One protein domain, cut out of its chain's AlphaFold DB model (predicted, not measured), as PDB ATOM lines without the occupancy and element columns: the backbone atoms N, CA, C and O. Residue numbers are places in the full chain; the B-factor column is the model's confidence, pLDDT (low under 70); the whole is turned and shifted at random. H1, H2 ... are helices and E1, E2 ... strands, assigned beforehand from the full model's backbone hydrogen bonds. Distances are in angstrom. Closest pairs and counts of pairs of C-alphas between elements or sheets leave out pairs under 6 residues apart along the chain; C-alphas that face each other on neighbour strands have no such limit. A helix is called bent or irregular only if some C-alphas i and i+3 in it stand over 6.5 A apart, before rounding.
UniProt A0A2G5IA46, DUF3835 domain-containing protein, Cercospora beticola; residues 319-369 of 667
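AT A GLANCE: This is residues 319 to 369 of the 667 residues of the protein "DUF3835 domain-containing protein" of Cercospora beticola (UniProt A0A2G5IA46). A long, thin arrangement: a hairpin of two strands, E1 and E2, makes one end, and the helix H2 makes the other, with residues 363 to 369 of H2 sticking out free. The short helix H1 sits to one side of the hairpin, near E2. The printed part has 51 residues, with two named helices and two named strands in the order H1, E1, E2, H2. The one sheet has the order E1 - E2, antiparallel, and the class is mixed, helices and strands. The whole is loose, with a radius of gyration of the C-alphas of 12.9 A, and elongated, with spans of 39 by 23 by 15 A.

HOW THE PARTS SIT: H1, residues 319 to 325, is near E2, residues 343 to 348, with 5 pairs of C-alphas within 10 A but no pair within 8 A. A short link of 7 residues leads from H1 to E1, residues 333 to 337. E1 and E2 are antiparallel neighbours and form a hairpin, with an angle of 157 degrees between their directions. The C-alphas of Lys 333 and Ile 348 face each other at 4.7 A, and those of Phe 337 and Leu 343 face each other at 4.5 A. N 334 and O 347 are within hydrogen-bond range at 2.8 A, and so are N 336 and O 345 at 2.9 A. H2, residues 358 to 369, is apart from H1. H2 is also apart from E1. In H1 every O i to N i+4 pair is within hydrogen-bond range, and in H2 7 of 8 are.

IN THESE COORDINATES: H1 begins at C-alpha 319, at (36.838, -42.525, 21.668), and measures 9.9 A from first to last C-alpha. E1 measures 13.0 A, from C-alpha 333 at (25.599, -44.072, 14.875) to C-alpha 337. E2 measures 14.6 A, from Leu 343 to Ile 348. H2, the longest helix with 12 residues, measures 16.2 A from Asp 358 to His 369 and ends at C-alpha 369, at (26.816, -37.583, -6.283). Neither helix is bent or irregular.

THE WHOLE: The two C-alphas farthest apart are those of Ser 339 and His 369, 39.8 A. The first and last printed C-alphas, those of Met 319 and His 369, are 30.1 A apart. The printed part runs from residue 319 to residue 369 and has no cut. The link from E1 to E2 is tight, with 5 residues; the link from E2 to H2 is short, with 9 residues; no link is long. The mean pLDDT of the printed part is 77.8, and the model's confidence is low, under 70, at residue 331, residues 352 to 353 and residue 369.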
ATOM      1  N   MET A 319      38.284 -42.259  21.724       71.50
ATOM      2  CA  MET A 319      36.838 -42.525  21.668       71.50
ATOM      3  C   MET A 319      36.516 -43.527  20.547       71.50
ATOM      4  O   MET A 319      35.900 -44.561  20.806       71.50
ATOM      5  N   GLN A 320      37.000 -43.281  19.322       72.88
ATOM      6  CA  GLN A 320      36.776 -44.171  18.173       72.88
ATOM      7  C   GLN A 320      37.290 -45.601  18.421       72.88
ATOM      8  O   GLN A 320      36.594 -46.561  18.090       72.88
ATOM      9  N   LYS A 321      38.460 -45.762  19.059       73.94
ATOM     10  CA  LYS A 321      38.990 -47.084  19.439       73.94
ATOM     11  C   LYS A 321      38.076 -47.796  20.433       73.94
ATOM     12  O   LYS A 321      37.722 -48.946  20.194       73.94
ATOM     13  N   THR A 322      37.634 -47.112  21.493       77.56
ATOM     14  CA  THR A 322      36.712 -47.727  22.466       77.56
ATOM     15  C   THR A 322      35.372 -48.116  21.836       77.56
ATOM     16  O   THR A 322      34.851 -49.180  22.149       77.56
ATOM     17  N   LEU A 323      34.837 -47.331  20.893       77.94
ATOM     18  CA  LEU A 323      33.599 -47.680  20.183       77.94
ATOM     19  C   LEU A 323      33.749 -48.946  19.319       77.94
ATOM     20  O   LEU A 323      32.843 -49.778  19.309       77.94
ATOM     21  N   ARG A 324      34.897 -49.145  18.655       73.62
ATOM     22  CA  ARG A 324      35.200 -50.407  17.949       73.62
ATOM     23  C   ARG A 324      35.380 -51.580  18.921       73.62
ATOM     24  O   ARG A 324      34.872 -52.668  18.667       73.62
ATOM     25  N   GLU A 325      36.045 -51.361  20.058       79.06
ATOM     26  CA  GLU A 325      36.243 -52.381  21.102       79.06
ATOM     27  C   GLU A 325      34.917 -52.819  21.760       79.06
ATOM     28  O   GLU A 325      34.745 -53.994  22.087       79.06
ATOM     29  N   PHE A 326      33.924 -51.924  21.845       76.19
ATOM     30  CA  PHE A 326      32.539 -52.245  22.225       76.19
ATOM     31  C   PHE A 326      31.712 -52.945  21.122       76.19
ATOM     32  O   PHE A 326      30.510 -53.145  21.294       76.19
ATOM     33  N   MET A 327      32.347 -53.393  20.031       73.19
ATOM     34  CA  MET A 327      31.763 -54.206  18.949       73.19
ATOM     35  C   MET A 327      30.672 -53.512  18.107       73.19
ATOM     36  O   MET A 327      29.930 -54.193  17.392       73.19
ATOM     37  N   PHE A 328      30.583 -52.177  18.141       81.06
ATOM     38  CA  PHE A 328      29.746 -51.422  17.200       81.06
ATOM     39  C   PHE A 328      30.292 -51.544  15.771       81.06
ATOM     40  O   PHE A 328      31.504 -51.596  15.550       81.06
ATOM     41  N   LYS A 329      29.400 -51.599  14.780       81.00
ATOM     42  CA  LYS A 329      29.784 -51.829  13.380       81.00
ATOM     43  C   LYS A 329      30.289 -50.541  12.716       81.00
ATOM     44  O   LYS A 329      29.777 -49.463  13.015       81.00
ATOM     45  N   PRO A 330      31.230 -50.618  11.756       75.25
ATOM     46  CA  PRO A 330      31.573 -49.473  10.915       75.25
ATOM     47  C   PRO A 330      30.328 -48.872  10.246       75.25
ATOM     48  O   PRO A 330      29.497 -49.597   9.700       75.25
ATOM     49  N   GLY A 331      30.192 -47.548  10.316       68.81
ATOM     50  CA  GLY A 331      29.019 -46.789   9.870       68.81
ATOM     51  C   GLY A 331      27.900 -46.633  10.910       68.81
ATOM     52  O   GLY A 331      26.974 -45.856  10.679       68.81
ATOM     53  N   GLU A 332      27.961 -47.315  12.058       79.38
ATOM     54  CA  GLU A 332      26.925 -47.235  13.094       79.38
ATOM     55  C   GLU A 332      26.966 -45.889  13.847       79.38
ATOM     56  O   GLU A 332      28.036 -45.347  14.143       79.38
ATOM     57  N   LYS A 333      25.781 -45.332  14.139       81.62
ATOM     58  CA  LYS A 333      25.599 -44.072  14.875       81.62
ATOM     59  C   LYS A 333      25.394 -44.346  16.362       81.62
ATOM     60  O   LYS A 333      24.325 -44.798  16.767       81.62
ATOM     61  N   VAL A 334      26.391 -44.015  17.176       83.19
ATOM     62  CA  VAL A 334      26.352 -44.147  18.637       83.19
ATOM     63  C   VAL A 334      26.124 -42.772  19.261       83.19
ATOM     64  O   VAL A 334      26.811 -41.809  18.927       83.19
ATOM     65  N   ARG A 335      25.158 -42.664  20.176       84.38
ATOM     66  CA  ARG A 335      24.844 -41.416  20.887       84.38
ATOM     67  C   ARG A 335      25.314 -41.475  22.332       84.38
ATOM     68  O   ARG A 335      24.975 -42.407  23.054       84.38
ATOM     69  N   GLU A 336      26.055 -40.453  22.735       83.25
ATOM     70  CA  GLU A 336      26.435 -40.193  24.117       83.25
ATOM     71  C   GLU A 336      25.360 -39.306  24.762       83.25
ATOM     72  O   GLU A 336      24.989 -38.268  24.208       83.25
ATOM     73  N   PHE A 337      24.849 -39.725  25.919       84.62
ATOM     74  CA  PHE A 337      23.884 -38.976  26.723       84.62
ATOM     75  C   PHE A 337      24.547 -38.548  28.036       84.62
ATOM     76  O   PHE A 337      25.261 -39.337  28.656       84.62
ATOM     77  N   ASP A 338      24.305 -37.305  28.454       80.06
ATOM     78  CA  ASP A 338      24.751 -36.791  29.752       80.06
ATOM     79  C   ASP A 338      23.957 -37.431  30.908       80.06
ATOM     80  O   ASP A 338      22.931 -38.081  30.703       80.06
ATOM     81  N   SER A 339      24.394 -37.204  32.156       82.94
ATOM     82  CA  SER A 339      23.785 -37.774  33.379       82.94
ATOM     83  C   SER A 339      22.307 -37.444  33.610       82.94
ATOM     84  O   SER A 339      21.690 -38.021  34.506       82.94
ATOM     85  N   ASP A 340      21.770 -36.512  32.829       79.69
ATOM     86  CA  ASP A 340      20.409 -35.993  32.920       79.69
ATOM     87  C   ASP A 340      19.554 -36.470  31.718       79.69
ATOM     88  O   ASP A 340      18.611 -35.786  31.324       79.69
ATOM     89  N   ASP A 341      19.930 -37.594  31.088       74.62
ATOM     90  CA  ASP A 341      19.309 -38.238  29.909       74.62
ATOM     91  C   ASP A 341      19.179 -37.345  28.649       74.62
ATOM     92  O   ASP A 341      18.444 -37.650  27.707       74.62
ATOM     93  N   ASN A 342      19.931 -36.242  28.590       77.25
ATOM     94  CA  ASN A 342      19.977 -35.338  27.439       77.25
ATOM     95  C   ASN A 342      21.070 -35.760  26.442       77.25
ATOM     96  O   ASN A 342      22.150 -36.192  26.839       77.25
ATOM     97  N   LEU A 343      20.796 -35.624  25.139       77.12
ATOM     98  CA  LEU A 343      21.738 -35.984  24.074       77.12
ATOM     99  C   LEU A 343      22.942 -35.030  24.073       77.12
ATOM    100  O   LEU A 343      22.797 -33.859  23.723       77.12
ATOM    101  N   ALA A 344      24.120 -35.547  24.416       77.94
ATOM    102  CA  ALA A 344      25.355 -34.778  24.488       77.94
ATOM    103  C   ALA A 344      26.080 -34.734  23.133       77.94
ATOM    104  O   ALA A 344      26.457 -33.658  22.664       77.94
ATOM    105  N   ARG A 345      26.293 -35.902  22.499       72.88
ATOM    106  CA  ARG A 345      27.046 -36.051  21.233       72.88
ATOM    107  C   ARG A 345      26.532 -37.226  20.395       72.88
ATOM    108  O   ARG A 345      26.096 -38.237  20.938       72.88
ATOM    109  N   GLU A 346      26.627 -37.124  19.069       81.38
ATOM    110  CA  GLU A 346      26.450 -38.258  18.144       81.38
ATOM    111  C   GLU A 346      27.793 -38.564  17.464       81.38
ATOM    112  O   GLU A 346      28.401 -37.693  16.845       81.38
ATOM    113  N   HIS A 347      28.256 -39.806  17.596       75.69
ATOM    114  CA  HIS A 347      29.487 -40.326  17.013       75.69
ATOM    115  C   HIS A 347      29.156 -41.350  15.920       75.69
ATOM    116  O   HIS A 347      28.254 -42.171  16.074       75.69
ATOM    117  N   ILE A 348      29.906 -41.324  14.818       80.00
ATOM    118  CA  ILE A 348      29.822 -42.318  13.739       80.00
ATOM    119  C   ILE A 348      31.077 -43.186  13.813       80.00
ATOM    120  O   ILE A 348      32.189 -42.657  13.808       80.00
ATOM    121  N   VAL A 349      30.911 -44.505  13.891       78.12
ATOM    122  CA  VAL A 349      32.039 -45.444  13.979       78.12
ATOM    123  C   VAL A 349      32.732 -45.544  12.619       78.12
ATOM    124  O   VAL A 349      32.187 -46.122  11.681       78.12
ATOM    125  N   LEU A 350      33.931 -44.970  12.491       73.06
ATOM    126  CA  LEU A 350      34.699 -45.012  11.239       73.06
ATOM    127  C   LEU A 350      35.303 -46.415  10.985       73.06
ATOM    128  O   LEU A 350      35.745 -47.050  11.953       73.06
ATOM    129  N   PRO A 351      35.383 -46.885   9.720       78.00
ATOM    130  CA  PRO A 351      36.145 -48.071   9.311       78.00
ATOM    131  C   PRO A 351      37.615 -48.018   9.741       78.00
ATOM    132  O   PRO A 351      38.168 -46.943   9.955       78.00
ATOM    133  N   GLU A 352      38.272 -49.173   9.868       64.44
ATOM    134  CA  GLU A 352      39.598 -49.232  10.507       64.44
ATOM    135  C   GLU A 352      40.729 -48.565   9.724       64.44
ATOM    136  O   GLU A 352      41.653 -48.044  10.347       64.44
ATOM    137  N   ASN A 353      40.605 -48.520   8.396       64.81
ATOM    138  CA  ASN A 353      41.628 -48.025   7.473       64.81
ATOM    139  C   ASN A 353      41.320 -46.621   6.912       64.81
ATOM    140  O   ASN A 353      42.075 -46.126   6.086       64.81
ATOM    141  N   GLU A 354      40.205 -46.002   7.316       71.31
ATOM    142  CA  GLU A 354      39.747 -44.701   6.812       71.31
ATOM    143  C   GLU A 354      40.115 -43.594   7.816       71.31
ATOM    144  O   GLU A 354      39.857 -43.732   9.018       71.31
ATOM    145  N   SER A 355      40.731 -42.501   7.353       80.06
ATOM    146  CA  SER A 355      41.041 -41.348   8.212       80.06
ATOM    147  C   SER A 355      39.797 -40.474   8.429       80.06
ATOM    148  O   SER A 355      38.813 -40.583   7.703       80.06
ATOM    149  N   GLU A 356      39.804 -39.582   9.424       80.31
ATOM    150  CA  GLU A 356      38.665 -38.670   9.648       80.31
ATOM    151  C   GLU A 356      38.490 -37.652   8.501       80.31
ATOM    152  O   GLU A 356      37.369 -37.242   8.207       80.31
ATOM    153  N   GLU A 357      39.581 -37.311   7.808       79.69
ATOM    154  CA  GLU A 357      39.610 -36.440   6.624       79.69
ATOM    155  C   GLU A 357      39.169 -37.184   5.350       79.69
ATOM    156  O   GLU A 357      38.387 -36.661   4.558       79.69
ATOM    157  N   ASP A 358      39.572 -38.445   5.189       83.12
ATOM    158  CA  ASP A 358      39.148 -39.315   4.082       83.12
ATOM    159  C   ASP A 358      37.653 -39.679   4.208       83.12
ATOM    160  O   ASP A 358      36.876 -39.553   3.262       83.12
ATOM    161  N   ALA A 359      37.191 -39.968   5.431       79.44
ATOM    162  CA  ALA A 359      35.776 -40.163   5.748       79.44
ATOM    163  C   ALA A 359      34.921 -38.895   5.569       79.44
ATOM    164  O   ALA A 359      33.702 -39.008   5.398       79.44
ATOM    165  N   ALA A 360      35.517 -37.700   5.645       85.19
ATOM    166  CA  ALA A 360      34.852 -36.444   5.303       85.19
ATOM    167  C   ALA A 360      34.791 -36.270   3.779       85.19
ATOM    168  O   ALA A 360      33.698 -36.101   3.242       85.19
ATOM    169  N   THR A 361      35.920 -36.451   3.085       85.44
ATOM    170  CA  THR A 361      36.021 -36.428   1.616       85.44
ATOM    171  C   THR A 361      35.033 -37.401   0.964       85.44
ATOM    172  O   THR A 361      34.324 -37.032   0.032       85.44
ATOM    173  N   ARG A 362      34.878 -38.626   1.487       84.31
ATOM    174  CA  ARG A 362      33.884 -39.585   0.976       84.31
ATOM    175  C   ARG A 362      32.437 -39.133   1.203       84.31
ATOM    176  O   ARG A 362      31.580 -39.458   0.384       84.31
ATOM    177  N   ARG A 363      32.131 -38.405   2.285       82.62
ATOM    178  CA  ARG A 363      30.785 -37.830   2.490       82.62
ATOM    179  C   ARG A 363      30.525 -36.701   1.509       82.62
ATOM    180  O   ARG A 363      29.472 -36.710   0.893       82.62
ATOM    181  N   GLU A 364      31.486 -35.800   1.337       84.44
ATOM    182  CA  GLU A 364      31.417 -34.704   0.369       84.44
ATOM    183  C   GLU A 364      31.229 -35.253  -1.054       84.44
ATOM    184  O   GLU A 364      30.270 -34.896  -1.730       84.44
ATOM    185  N   MET A 365      32.038 -36.234  -1.465       80.31
ATOM    186  CA  MET A 365      31.880 -36.928  -2.747       80.31
ATOM    187  C   MET A 365      30.503 -37.589  -2.899       80.31
ATOM    188  O   MET A 365      29.899 -37.476  -3.964       80.31
ATOM    189  N   LEU A 366      29.979 -38.259  -1.864       78.00
ATOM    190  CA  LEU A 366      28.632 -38.841  -1.901       78.00
ATOM    191  C   LEU A 366      27.530 -37.773  -1.941       78.00
ATOM    192  O   LEU A 366      26.524 -37.989  -2.605       78.00
ATOM    193  N   GLU A 367      27.709 -36.632  -1.278       77.75
ATOM    194  CA  GLU A 367      26.769 -35.507  -1.291       77.75
ATOM    195  C   GLU A 367      26.738 -34.821  -2.665       77.75
ATOM    196  O   GLU A 367      25.656 -34.567  -3.191       77.75
ATOM    197  N   TYR A 368      27.892 -34.642  -3.320       73.38
ATOM    198  CA  TYR A 368      27.958 -34.235  -4.728       73.38
ATOM    199  C   TYR A 368      27.270 -35.253  -5.654       73.38
ATOM    200  O   TYR A 368      26.442 -34.867  -6.475       73.38
ATOM    201  N   HIS A 369      27.512 -36.559  -5.487       67.12
ATOM    202  CA  HIS A 369      26.816 -37.583  -6.283       67.12
ATOM    203  C   HIS A 369      25.302 -37.645  -6.007       67.12
ATOM    204  O   HIS A 369      24.549 -38.024  -6.896       67.12
TER     205      HIS A 369